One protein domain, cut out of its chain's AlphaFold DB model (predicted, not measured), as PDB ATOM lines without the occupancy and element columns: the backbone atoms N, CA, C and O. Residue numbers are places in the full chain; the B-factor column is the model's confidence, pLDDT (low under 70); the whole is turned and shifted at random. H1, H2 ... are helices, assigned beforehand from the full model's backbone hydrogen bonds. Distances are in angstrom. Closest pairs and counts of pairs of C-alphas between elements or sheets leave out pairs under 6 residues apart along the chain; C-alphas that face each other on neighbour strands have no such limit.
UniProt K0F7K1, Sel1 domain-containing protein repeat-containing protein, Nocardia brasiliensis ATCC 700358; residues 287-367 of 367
ATOM      1  N   GLY A 287     106.531 205.807  65.826       96.61
ATOM      2  CA  GLY A 287     106.130 205.187  64.569       96.61
ATOM      3  C   GLY A 287     104.885 204.318  64.717       96.61
ATOM      4  O   GLY A 287     103.880 204.544  64.040       96.61
ATOM      5  N   GLU A 288     104.913 203.376  65.660       96.62
ATOM      6  CA  GLU A 288     103.781 202.502  65.967       96.62
ATOM      7  C   GLU A 288     102.542 203.297  66.400       96.62
ATOM      8  O   GLU A 288     101.438 203.009  65.934       96.62
ATOM      9  N   TYR A 289     102.707 204.324  67.239       97.55
ATOM     10  CA  TYR A 289     101.604 205.176  67.689       97.55
ATOM     11  C   TYR A 289     100.830 205.789  66.515       97.55
ATOM     12  O   TYR A 289      99.599 205.696  66.466       97.55
ATOM     13  N   TRP A 290     101.530 206.398  65.555       97.76
ATOM     14  CA  TRP A 290     100.882 207.022  64.401       97.76
ATOM     15  C   TRP A 290     100.255 205.995  63.459       97.76
ATOM     16  O   TRP A 290      99.134 206.211  63.000       97.76
ATOM     17  N   LEU A 291     100.926 204.865  63.222       97.75
ATOM     18  CA  LEU A 291     100.389 203.791  62.384       97.75
ATOM     19  C   LEU A 291      99.116 203.175  62.976       97.75
ATOM     20  O   LEU A 291      98.150 202.962  62.246       97.75
ATOM     21  N   ARG A 292      99.068 202.951  64.296       97.63
ATOM     22  CA  ARG A 292      97.855 202.475  64.982       97.63
ATOM     23  C   ARG A 292      96.709 203.470  64.858       97.63
ATOM     24  O   ARG A 292      95.615 203.079  64.474       97.63
ATOM     25  N   ARG A 293      96.965 204.761  65.090       97.45
ATOM     26  CA  ARG A 293      95.931 205.797  64.929       97.45
ATOM     27  C   ARG A 293      95.399 205.896  63.503       97.45
ATOM     28  O   ARG A 293      94.204 206.112  63.335       97.45
ATOM     29  N   GLY A 294      96.262 205.747  62.499       97.39
ATOM     30  CA  GLY A 294      95.838 205.728  61.100       97.39
ATOM     31  C   GLY A 294      95.014 204.485  60.767       97.39
ATOM     32  O   GLY A 294      93.967 204.595  60.138       97.39
ATOM     33  N   ALA A 295      95.426 203.316  61.263       96.89
ATOM     34  CA  ALA A 295      94.684 202.069  61.097       96.89
ATOM     35  C   ALA A 295      93.294 202.117  61.764       96.89
ATOM     36  O   ALA A 295      92.307 201.686  61.167       96.89
ATOM     37  N   ASP A 296      93.193 202.708  62.958       95.93
ATOM     38  CA  ASP A 296      91.918 202.950  63.645       95.93
ATOM     39  C   ASP A 296      91.030 203.965  62.901       95.93
ATOM     40  O   ASP A 296      89.807 203.913  63.014       95.93
ATOM     41  N   ALA A 297      91.635 204.865  62.117       95.39
ATOM     42  CA  ALA A 297      90.957 205.835  61.255       95.39
ATOM     43  C   ALA A 297      90.657 205.304  59.839       95.39
ATOM     44  O   ALA A 297      90.390 206.099  58.936       95.39
ATOM     45  N   ASP A 298      90.711 203.983  59.643       95.04
ATOM     46  CA  ASP A 298      90.444 203.311  58.368       95.04
ATOM     47  C   ASP A 298      91.401 203.671  57.212       95.04
ATOM     48  O   ASP A 298      91.061 203.505  56.044       95.04
ATOM     49  N   ASP A 299      92.627 204.120  57.511       95.03
ATOM     50  CA  ASP A 299      93.638 204.408  56.486       95.03
ATOM     51  C   ASP A 299      94.363 203.125  56.013       95.03
ATOM     52  O   ASP A 299      95.106 202.516  56.796       95.03
ATOM     53  N   PRO A 300      94.221 202.709  54.735       95.46
ATOM     54  CA  PRO A 300      94.794 201.451  54.249       95.46
ATOM     55  C   PRO A 300      96.329 201.438  54.248       95.46
ATOM     56  O   PRO A 300      96.928 200.388  54.495       95.46
ATOM     57  N   ASP A 301      96.968 202.589  54.011       95.41
ATOM     58  CA  ASP A 301      98.432 202.727  54.032       95.41
ATOM     59  C   ASP A 301      98.985 202.523  55.454       95.41
ATOM     60  O   ASP A 301      99.995 201.836  55.644       95.41
ATOM     61  N   SER A 302      98.316 203.075  56.471       97.30
ATOM     62  CA  SER A 302      98.674 202.882  57.882       97.30
ATOM     63  C   SER A 302      98.513 201.429  58.319       97.30
ATOM     64  O   SER A 302      99.415 200.892  58.958       97.30
ATOM     65  N   MET A 303      97.416 200.767  57.932       97.29
ATOM     66  CA  MET A 303      97.199 199.339  58.210       97.29
ATOM     67  C   MET A 303      98.294 198.466  57.593       97.29
ATOM     68  O   MET A 303      98.844 197.590  58.261       97.29
ATOM     69  N   PHE A 304      98.636 198.719  56.327       95.85
ATOM     70  CA  PHE A 304      99.689 197.986  55.630       95.85
ATOM     71  C   PHE A 304     101.056 198.176  56.302       95.85
ATOM     72  O   PHE A 304     101.755 197.200  56.580       95.85
ATOM     73  N   ARG A 305     101.426 199.420  56.628       94.75
ATOM     74  CA  ARG A 305     102.694 199.728  57.312       94.75
ATOM     75  C   ARG A 305     102.747 199.169  58.732       94.75
ATOM     76  O   ARG A 305     103.795 198.672  59.136       94.75
ATOM     77  N   LEU A 306     101.636 199.200  59.469       95.99
ATOM     78  CA  LEU A 306     101.540 198.586  60.793       95.99
ATOM     79  C   LEU A 306     101.763 197.075  60.707       95.99
ATOM     80  O   LEU A 306     102.506 196.517  61.509       95.99
ATOM     81  N   ALA A 307     101.170 196.415  59.711       93.96
ATOM     82  CA  ALA A 307     101.367 194.989  59.500       93.96
ATOM     83  C   ALA A 307     102.825 194.636  59.165       93.96
ATOM     84  O   ALA A 307     103.334 193.644  59.682       93.96
ATOM     85  N   LEU A 308     103.513 195.446  58.350       92.38
ATOM     86  CA  LEU A 308     104.948 195.275  58.099       92.38
ATOM     87  C   LEU A 308     105.765 195.404  59.390       92.38
ATOM     88  O   LEU A 308     106.542 194.506  59.708       92.38
ATOM     89  N   TYR A 309     105.521 196.454  60.176       92.63
ATOM     90  CA  TYR A 309     106.196 196.671  61.457       92.63
ATOM     91  C   TYR A 309     105.977 195.510  62.446       92.63
ATOM     92  O   TYR A 309     106.931 195.013  63.045       92.63
ATOM     93  N   LEU A 310     104.740 195.015  62.580       91.22
ATOM     94  CA  LEU A 310     104.413 193.881  63.453       91.22
ATOM     95  C   LEU A 310     105.106 192.581  63.017       91.22
ATOM     96  O   LEU A 310     105.479 191.776  63.866       91.22
ATOM     97  N   ARG A 311     105.305 192.373  61.708       85.70
ATOM     98  CA  ARG A 311     106.055 191.219  61.186       85.70
ATOM     99  C   ARG A 311     107.546 191.316  61.495       85.70
ATOM    100  O   ARG A 311     108.157 190.309  61.841       85.70
ATOM    101  N   GLU A 312     108.130 192.504  61.366       84.66
ATOM    102  CA  GLU A 312     109.554 192.726  61.637       84.66
ATOM    103  C   GLU A 312     109.898 192.524  63.116       84.66
ATOM    104  O   GLU A 312     110.920 191.905  63.419       84.66
ATOM    105  N   GLN A 313     109.017 192.942  64.031       79.95
ATOM    106  CA  GLN A 313     109.161 192.727  65.479       79.95
ATOM    107  C   GLN A 313     109.347 191.246  65.859       79.95
ATOM    108  O   GLN A 313     110.014 190.939  66.844       79.95
ATOM    109  N   GLU A 314     108.811 190.308  65.073       67.18
ATOM    110  CA  GLU A 314     108.923 188.869  65.350       67.18
ATOM    111  C   GLU A 314     110.135 188.189  64.719       67.18
ATOM    112  O   GLU A 314     110.413 187.025  65.004       67.18
ATOM    113  N   SER A 315     110.895 188.907  63.892       63.42
ATOM    114  CA  SER A 315     112.128 188.382  63.300       63.42
ATOM    115  C   SER A 315     113.293 188.286  64.296       63.42
ATOM    116  O   SER A 315     114.345 187.736  63.962       63.42
ATOM    117  N   VAL A 316     113.120 188.785  65.529       56.58
ATOM    118  CA  VAL A 316     114.144 188.717  66.577       56.58
ATOM    119  C   VAL A 316     114.434 187.242  66.907       56.58
ATOM    120  O   VAL A 316     113.512 186.502  67.258       56.58
ATOM    121  N   PRO A 317     115.697 186.781  66.791       57.97
ATOM    122  CA  PRO A 317     116.036 185.370  66.908       57.97
ATOM    123  C   PRO A 317     115.638 184.819  68.274       57.97
ATOM    124  O   PRO A 317     116.019 185.343  69.322       57.97
ATOM    125  N   PHE A 318     114.882 183.726  68.243       61.84
ATOM    126  CA  PHE A 318     114.453 183.032  69.441       61.84
ATOM    127  C   PHE A 318     115.671 182.495  70.212       61.84
ATOM    128  O   PHE A 318     116.428 181.675  69.691       61.84
ATOM    129  N   SER A 319     115.850 182.923  71.464       63.80
ATOM    130  CA  SER A 319     116.858 182.375  72.378       63.80
ATOM    131  C   SER A 319     116.182 181.545  73.469       63.80
ATOM    132  O   SER A 319     115.433 182.086  74.280       63.80
ATOM    133  N   GLY A 320     116.454 180.242  73.519       70.85
ATOM    134  CA  GLY A 320     115.963 179.359  74.577       70.85
ATOM    135  C   GLY A 320     116.198 177.885  74.258       70.85
ATOM    136  O   GLY A 320     116.454 177.526  73.108       70.85
ATOM    137  N   ASP A 321     116.127 177.032  75.277       81.95
ATOM    138  CA  ASP A 321     116.236 175.583  75.109       81.95
ATOM    139  C   ASP A 321     114.910 175.006  74.584       81.95
ATOM    140  O   ASP A 321     113.872 175.100  75.239       81.95
ATOM    141  N   LEU A 322     114.944 174.382  73.400       79.52
ATOM    142  CA  LEU A 322     113.783 173.737  72.769       79.52
ATOM    143  C   LEU A 322     113.220 172.555  73.575       79.52
ATOM    144  O   LEU A 322     112.128 172.078  73.258       79.52
ATOM    145  N   SER A 323     113.922 172.100  74.617       84.39
ATOM    146  CA  SER A 323     113.407 171.121  75.576       84.39
ATOM    147  C   SER A 323     112.303 171.684  76.488       84.39
ATOM    148  O   SER A 323     111.479 170.923  77.002       84.39
ATOM    149  N   GLU A 324     112.223 173.010  76.657       86.06
ATOM    150  CA  GLU A 324     111.216 173.642  77.503       86.06
ATOM    151  C   GLU A 324     109.848 173.735  76.790       86.06
ATOM    152  O   GLU A 324     109.730 174.346  75.722       86.06
ATOM    153  N   PRO A 325     108.744 173.228  77.379       84.12
ATOM    154  CA  PRO A 325     107.427 173.241  76.732       84.12
ATOM    155  C   PRO A 325     106.877 174.635  76.392       84.12
ATOM    156  O   PRO A 325     105.968 174.760  75.569       84.12
ATOM    157  N   GLY A 326     107.345 175.683  77.077       82.34
ATOM    158  CA  GLY A 326     106.994 177.075  76.776       82.34
ATOM    159  C   GLY A 326     107.700 177.570  75.515       82.34
ATOM    160  O   GLY A 326     107.048 178.080  74.606       82.34
ATOM    161  N   VAL A 327     109.007 177.319  75.438       81.15
ATOM    162  CA  VAL A 327     109.855 177.607  74.279       81.15
ATOM    163  C   VAL A 327     109.342 176.885  73.033       81.15
ATOM    164  O   VAL A 327     109.116 177.523  72.008       81.15
ATOM    165  N   LEU A 328     109.083 175.576  73.121       80.43
ATOM    166  CA  LEU A 328     108.588 174.789  71.988       80.43
ATOM    167  C   LEU A 328     107.240 175.314  71.470       80.43
ATOM    168  O   LEU A 328     107.018 175.367  70.262       80.43
ATOM    169  N   ARG A 329     106.341 175.736  72.371       82.54
ATOM    170  CA  ARG A 329     105.064 176.358  71.993       82.54
ATOM    171  C   ARG A 329     105.268 177.700  71.298       82.54
ATOM    172  O   ARG A 329     104.635 177.927  70.274       82.54
ATOM    173  N   ALA A 330     106.143 178.559  71.816       78.03
ATOM    174  CA  ALA A 330     106.464 179.834  71.177       78.03
ATOM    175  C   ALA A 330     107.085 179.623  69.785       78.03
ATOM    176  O   ALA A 330     106.614 180.208  68.814       78.03
ATOM    177  N   ALA A 331     108.053 178.711  69.667       77.80
ATOM    178  CA  ALA A 331     108.667 178.339  68.395       77.80
ATOM    179  C   ALA A 331     107.636 177.776  67.402       77.80
ATOM    180  O   ALA A 331     107.646 178.149  66.233       77.80
ATOM    181  N   ALA A 332     106.703 176.933  67.860       80.68
ATOM    182  CA  ALA A 332     105.616 176.424  67.026       80.68
ATOM    183  C   ALA A 332     104.653 177.532  66.576       80.68
ATOM    184  O   ALA A 332     104.210 177.513  65.431       80.68
ATOM    185  N   LEU A 333     104.330 178.509  67.433       80.08
ATOM    186  CA  LEU A 333     103.498 179.657  67.051       80.08
ATOM    187  C   LEU A 333     104.187 180.509  65.982       80.08
ATOM    188  O   LEU A 333     103.558 180.793  64.967       80.08
ATOM    189  N   ILE A 334     105.473 180.830  66.166       75.27
ATOM    190  CA  ILE A 334     106.284 181.563  65.180       75.27
ATOM    191  C   ILE A 334     106.327 180.793  63.854       75.27
ATOM    192  O   ILE A 334     106.026 181.354  62.803       75.27
ATOM    193  N   ALA A 335     106.635 179.491  63.904       75.38
ATOM    194  CA  ALA A 335     106.753 178.636  62.724       75.38
ATOM    195  C   ALA A 335     105.424 178.415  61.983       75.38
ATOM    196  O   ALA A 335     105.433 178.096  60.798       75.38
ATOM    197  N   THR A 336     104.284 178.549  62.667       79.90
ATOM    198  CA  THR A 336     102.952 178.356  62.070       79.90
ATOM    199  C   THR A 336     102.248 179.658  61.701       79.90
ATOM    200  O   THR A 336     101.097 179.595  61.266       79.90
ATOM    201  N   GLY A 337     102.882 180.823  61.873       73.38
ATOM    202  CA  GLY A 337     102.226 182.099  61.575       73.38
ATOM    203  C   GLY A 337     101.151 182.494  62.604       73.38
ATOM    204  O   GLY A 337     100.235 183.251  62.286       73.38
ATOM    205  N   ARG A 338     101.172 181.908  63.812       81.22
ATOM    206  CA  ARG A 338     100.080 181.977  64.805       81.22
ATOM    207  C   ARG A 338     100.403 182.806  66.036       81.22
ATOM    208  O   ARG A 338      99.653 182.752  67.015       81.22
ATOM    209  N   THR A 339     101.478 183.571  66.031       84.97
ATOM    210  CA  THR A 339     101.721 184.527  67.110       84.97
ATOM    211  C   THR A 339     100.628 185.609  67.146       84.97
ATOM    212  O   THR A 339      99.957 185.865  66.139       84.97
ATOM    213  N   PRO A 340     100.406 186.268  68.297       86.40
ATOM    214  CA  PRO A 340      99.477 187.390  68.372       86.40
ATOM    215  C   PRO A 340      99.797 188.517  67.378       86.40
ATOM    216  O   PRO A 340      98.858 189.058  66.794       86.40
ATOM    217  N   ALA A 341     101.078 188.837  67.134       87.43
ATOM    218  CA  ALA A 341     101.441 189.911  66.210       87.43
ATOM    219  C   ALA A 341     101.253 189.497  64.742       87.43
ATOM    220  O   ALA A 341     100.772 190.311  63.960       87.43
ATOM    221  N   GLN A 342     101.509 188.235  64.364       85.52
ATOM    222  CA  GLN A 342     101.171 187.730  63.022       85.52
ATOM    223  C   GLN A 342      99.661 187.725  62.778       85.52
ATOM    224  O   GLN A 342      99.201 188.160  61.723       85.52
ATOM    225  N   GLN A 343      98.872 187.281  63.761       89.92
ATOM    226  CA  GLN A 343      97.410 187.324  63.668       89.92
ATOM    227  C   GLN A 343      96.896 188.765  63.574       89.92
ATOM    228  O   GLN A 343      95.938 189.046  62.855       89.92
ATOM    229  N   GLU A 344      97.516 189.698  64.291       93.00
ATOM    230  CA  GLU A 344      97.205 191.117  64.179       93.00
ATOM    231  C   GLU A 344      97.595 191.697  62.813       93.00
ATOM    232  O   GLU A 344      96.747 192.298  62.157       93.00
ATOM    233  N   ALA A 345      98.821 191.457  62.344       92.56
ATOM    234  CA  ALA A 345      99.293 191.885  61.031       92.56
ATOM    235  C   ALA A 345      98.376 191.372  59.914       92.56
ATOM    236  O   ALA A 345      97.971 192.138  59.041       92.56
ATOM    237  N   ARG A 346      97.973 190.097  59.980       92.15
ATOM    238  CA  ARG A 346      97.020 189.499  59.041       92.15
ATOM    239  C   ARG A 346      95.673 190.222  59.047       92.15
ATOM    240  O   ARG A 346      95.185 190.568  57.977       92.15
ATOM    241  N   ARG A 347      95.097 190.504  60.222       94.11
ATOM    242  CA  ARG A 347      93.824 191.248  60.330       94.11
ATOM    243  C   ARG A 347      93.918 192.636  59.696       94.11
ATOM    244  O   ARG A 347      93.005 193.042  58.979       94.11
ATOM    245  N   TRP A 348      95.019 193.352  59.926       95.25
ATOM    246  CA  TRP A 348      95.230 194.664  59.313       95.25
ATOM    247  C   TRP A 348      95.397 194.583  57.800       95.25
ATOM    248  O   TRP A 348      94.823 195.400  57.087       95.25
ATOM    249  N   LEU A 349      96.107 193.576  57.292       94.32
ATOM    250  CA  LEU A 349      96.247 193.376  55.853       94.32
ATOM    251  C   LEU A 349      94.932 192.972  55.183       94.32
ATOM    252  O   LEU A 349      94.654 193.460  54.091       94.32
ATOM    253  N   GLU A 350      94.109 192.136  55.825       95.05
ATOM    254  CA  GLU A 350      92.767 191.778  55.344       95.05
ATOM    255  C   GLU A 350      91.881 193.027  55.228       95.05
ATOM    256  O   GLU A 350      91.251 193.242  54.190       95.05
ATOM    257  N   ARG A 351      91.896 193.905  56.242       95.58
ATOM    258  CA  ARG A 351      91.163 195.182  56.211       95.58
ATOM    259  C   ARG A 351      91.723 196.140  55.155       95.58
ATOM    260  O   ARG A 351      90.956 196.688  54.369       95.58
ATOM    261  N   ALA A 352      93.045 196.283  55.064       95.49
ATOM    262  CA  ALA A 352      93.695 197.115  54.052       95.49
ATOM    263  C   ALA A 352      93.384 196.635  52.625       95.49
ATOM    264  O   ALA A 352      93.136 197.446  51.736       95.49
ATOM    265  N   ALA A 353      93.371 195.317  52.400       94.17
ATOM    266  CA  ALA A 353      93.007 194.714  51.123       94.17
ATOM    267  C   ALA A 353      91.528 194.944  50.779       94.17
ATOM    268  O   ALA A 353      91.220 195.278  49.637       94.17
ATOM    269  N   ALA A 354      90.624 194.831  51.760       94.59
ATOM    270  CA  ALA A 354      89.204 195.141  51.578       94.59
ATOM    271  C   ALA A 354      88.968 196.615  51.196       94.59
ATOM    272  O   ALA A 354      88.034 196.915  50.455       94.59
ATOM    273  N   LEU A 355      89.842 197.517  51.651       93.67
ATOM    274  CA  LEU A 355      89.846 198.937  51.296       93.67
ATOM    275  C   LEU A 355      90.683 199.260  50.039       93.67
ATOM    276  O   LEU A 355      90.847 200.427  49.691       93.67
ATOM    277  N   GLY A 356      91.201 198.248  49.336       90.91
ATOM    278  CA  GLY A 356      91.861 198.412  48.039       90.91
ATOM    279  C   GLY A 356      93.352 198.764  48.082       90.91
ATOM    280  O   GLY A 356      93.888 199.203  47.064       90.91
ATOM    281  N   HIS A 357      94.052 198.567  49.207       91.83
ATOM    282  CA  HIS A 357      95.505 198.768  49.242       91.83
ATOM    283  C   HIS A 357      96.216 197.787  48.279       91.83
ATOM    284  O   HIS A 357      96.056 196.566  48.411       91.83
ATOM    285  N   PRO A 358      97.040 198.278  47.332       87.87
ATOM    286  CA  PRO A 358      97.480 197.501  46.170       87.87
ATOM    287  C   PRO A 358      98.413 196.333  46.509       87.87
ATOM    288  O   PRO A 358      98.436 195.337  45.791       87.87
ATOM    289  N   GLN A 359      99.184 196.435  47.594       89.10
ATOM    290  CA  GLN A 359     100.184 195.427  47.974       89.10
ATOM    291  C   GLN A 359      99.706 194.492  49.092       89.10
ATOM    292  O   GLN A 359     100.371 193.501  49.391       89.10
ATOM    293  N   SER A 360      98.549 194.765  49.709       89.06
ATOM    294  CA  SER A 360      98.095 193.993  50.874       89.06
ATOM    295  C   SER A 360      97.725 192.560  50.510       89.06
ATOM    296  O   SER A 360      98.066 191.645  51.249       89.06
ATOM    297  N   LEU A 361      97.100 192.343  49.345       85.76
ATOM    298  CA  LEU A 361      96.765 190.996  48.862       85.76
ATOM    299  C   LEU A 361      98.007 190.145  48.592       85.76
ATOM    300  O   LEU A 361      98.012 188.958  48.908       85.76
ATOM    301  N   GLN A 362      99.058 190.750  48.035       85.99
ATOM    302  CA  GLN A 362     100.323 190.056  47.814       85.99
ATOM    303  C   GLN A 362     100.933 189.634  49.153       85.99
ATOM    304  O   GLN A 362     101.290 188.476  49.329       85.99
ATOM    305  N   LEU A 363     100.960 190.544  50.127       83.97
ATOM    306  CA  LEU A 363     101.535 190.261  51.437       83.97
ATOM    307  C   LEU A 363     100.718 189.248  52.257       83.97
ATOM    308  O   LEU A 363     101.295 188.501  53.038       83.97
ATOM    309  N   LEU A 364      99.393 189.205  52.074       85.20
ATOM    310  CA  LEU A 364      98.522 188.178  52.657       85.20
ATOM    311  C   LEU A 364      98.781 186.788  52.091       85.20
ATOM    312  O   LEU A 364      98.543 185.815  52.791       85.20
ATOM    313  N   HIS A 365      99.211 186.687  50.831       81.99
ATOM    314  CA  HIS A 365      99.551 185.403  50.224       81.99
ATOM    315  C   HIS A 365     100.866 184.836  50.773       81.99
ATOM    316  O   HIS A 365     101.023 183.620  50.846       81.99
ATOM    317  N   ASP A 366     101.784 185.718  51.177       76.55
ATOM    318  CA  ASP A 366     103.073 185.352  51.769       76.55
ATOM    319  C   ASP A 366     102.971 184.950  53.261       76.55
ATOM    320  O   ASP A 366     103.963 184.483  53.829       76.55
ATOM    321  N   LEU A 367     101.811 185.165  53.904       70.95
ATOM    322  CA  LEU A 367     101.494 184.821  55.302       70.95
ATOM    323  C   LEU A 367     100.682 183.523  55.394       70.95
ATOM    324  O   LEU A 367     100.966 182.735  56.326       70.95
TER     325      LEU A 367
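Overview. This is residues 287 to 367 of the 367 residues of the protein "Sel1 domain-containing protein repeat-containing protein" of Nocardia brasiliensis ATCC 700358 (UniProt K0F7K1). What does the model look like? Its core is two long helices, H4 and H2, side by side and running opposite ways, with H1 packing slantwise on H2 and the short H5 packing on H4. Beyond one end of this pair lies H3, which with the long link before it, residues 314 to 324, draws the shape out in length. What is it made of? The printed part has 81 residues with five named helices, in the order H1 H2 H3 H4 H5, and no named strand; its class is all helix. How spread out is it? It is elongated, spanning 44 by 26 by 15 A, and only just loose, close to compact, with a radius of gyration of the C-alphas of 14.2 A.

Along the chain. Where is the longest helix? H4, residues 340 to 354, is 21.2 A from first to last C-alpha and begins at C-alpha 340, (99.477, 187.390, 68.372). Where are the others? H2, residues 300 to 313, is 20.2 A long; H3, residues 325 to 335, is 15.0 A; H1, residues 287 to 296, is 14.4 A. H5, residues 360 to 365, is 8.7 A. Which points anchor them? C-alpha 287 is at (106.130, 205.187, 64.569) and C-alpha 365 at (99.551, 185.403, 50.224).

Arrangement. What does H4 touch? H4 touches H2 at a shallow tilt of 22 degrees, opposite ways; their closest C-alphas, of Ala 307 and Ala 345, are 4.0 A apart. H4 also touches H5 at a steep tilt of 54 degrees, opposite ways, closest at the C-alphas of Ala 353 and Ser 360, 5.1 A. Where is H1? H1 and H2 form a helical hairpin and touch at a steep tilt of 44 degrees, opposite ways; the closest C-alphas, of Ala 295 and Met 303, are 4.7 A apart. What of H3? H3 touches no helix; H3 and H4 are near each other, with 5 pairs of C-alphas within 10 A, while H3 is apart from H1, H2 and H5. What do the backbones show? In H1, H2, H3, H4 and H5 every O i to N i+4 pair is within hydrogen-bond range.

Size, cuts and confidence. How large is it? The two C-alphas farthest apart, of Ser 323 and Gly 356, are 44.4 A from each other. How is it linked? The printed part has no cut; the link from H2 to H3, 11 residues, is long, and the other three are tight. Where is confidence low? The mean pLDDT of the printed part is 86.7, and residues 314 to 319 are under 70.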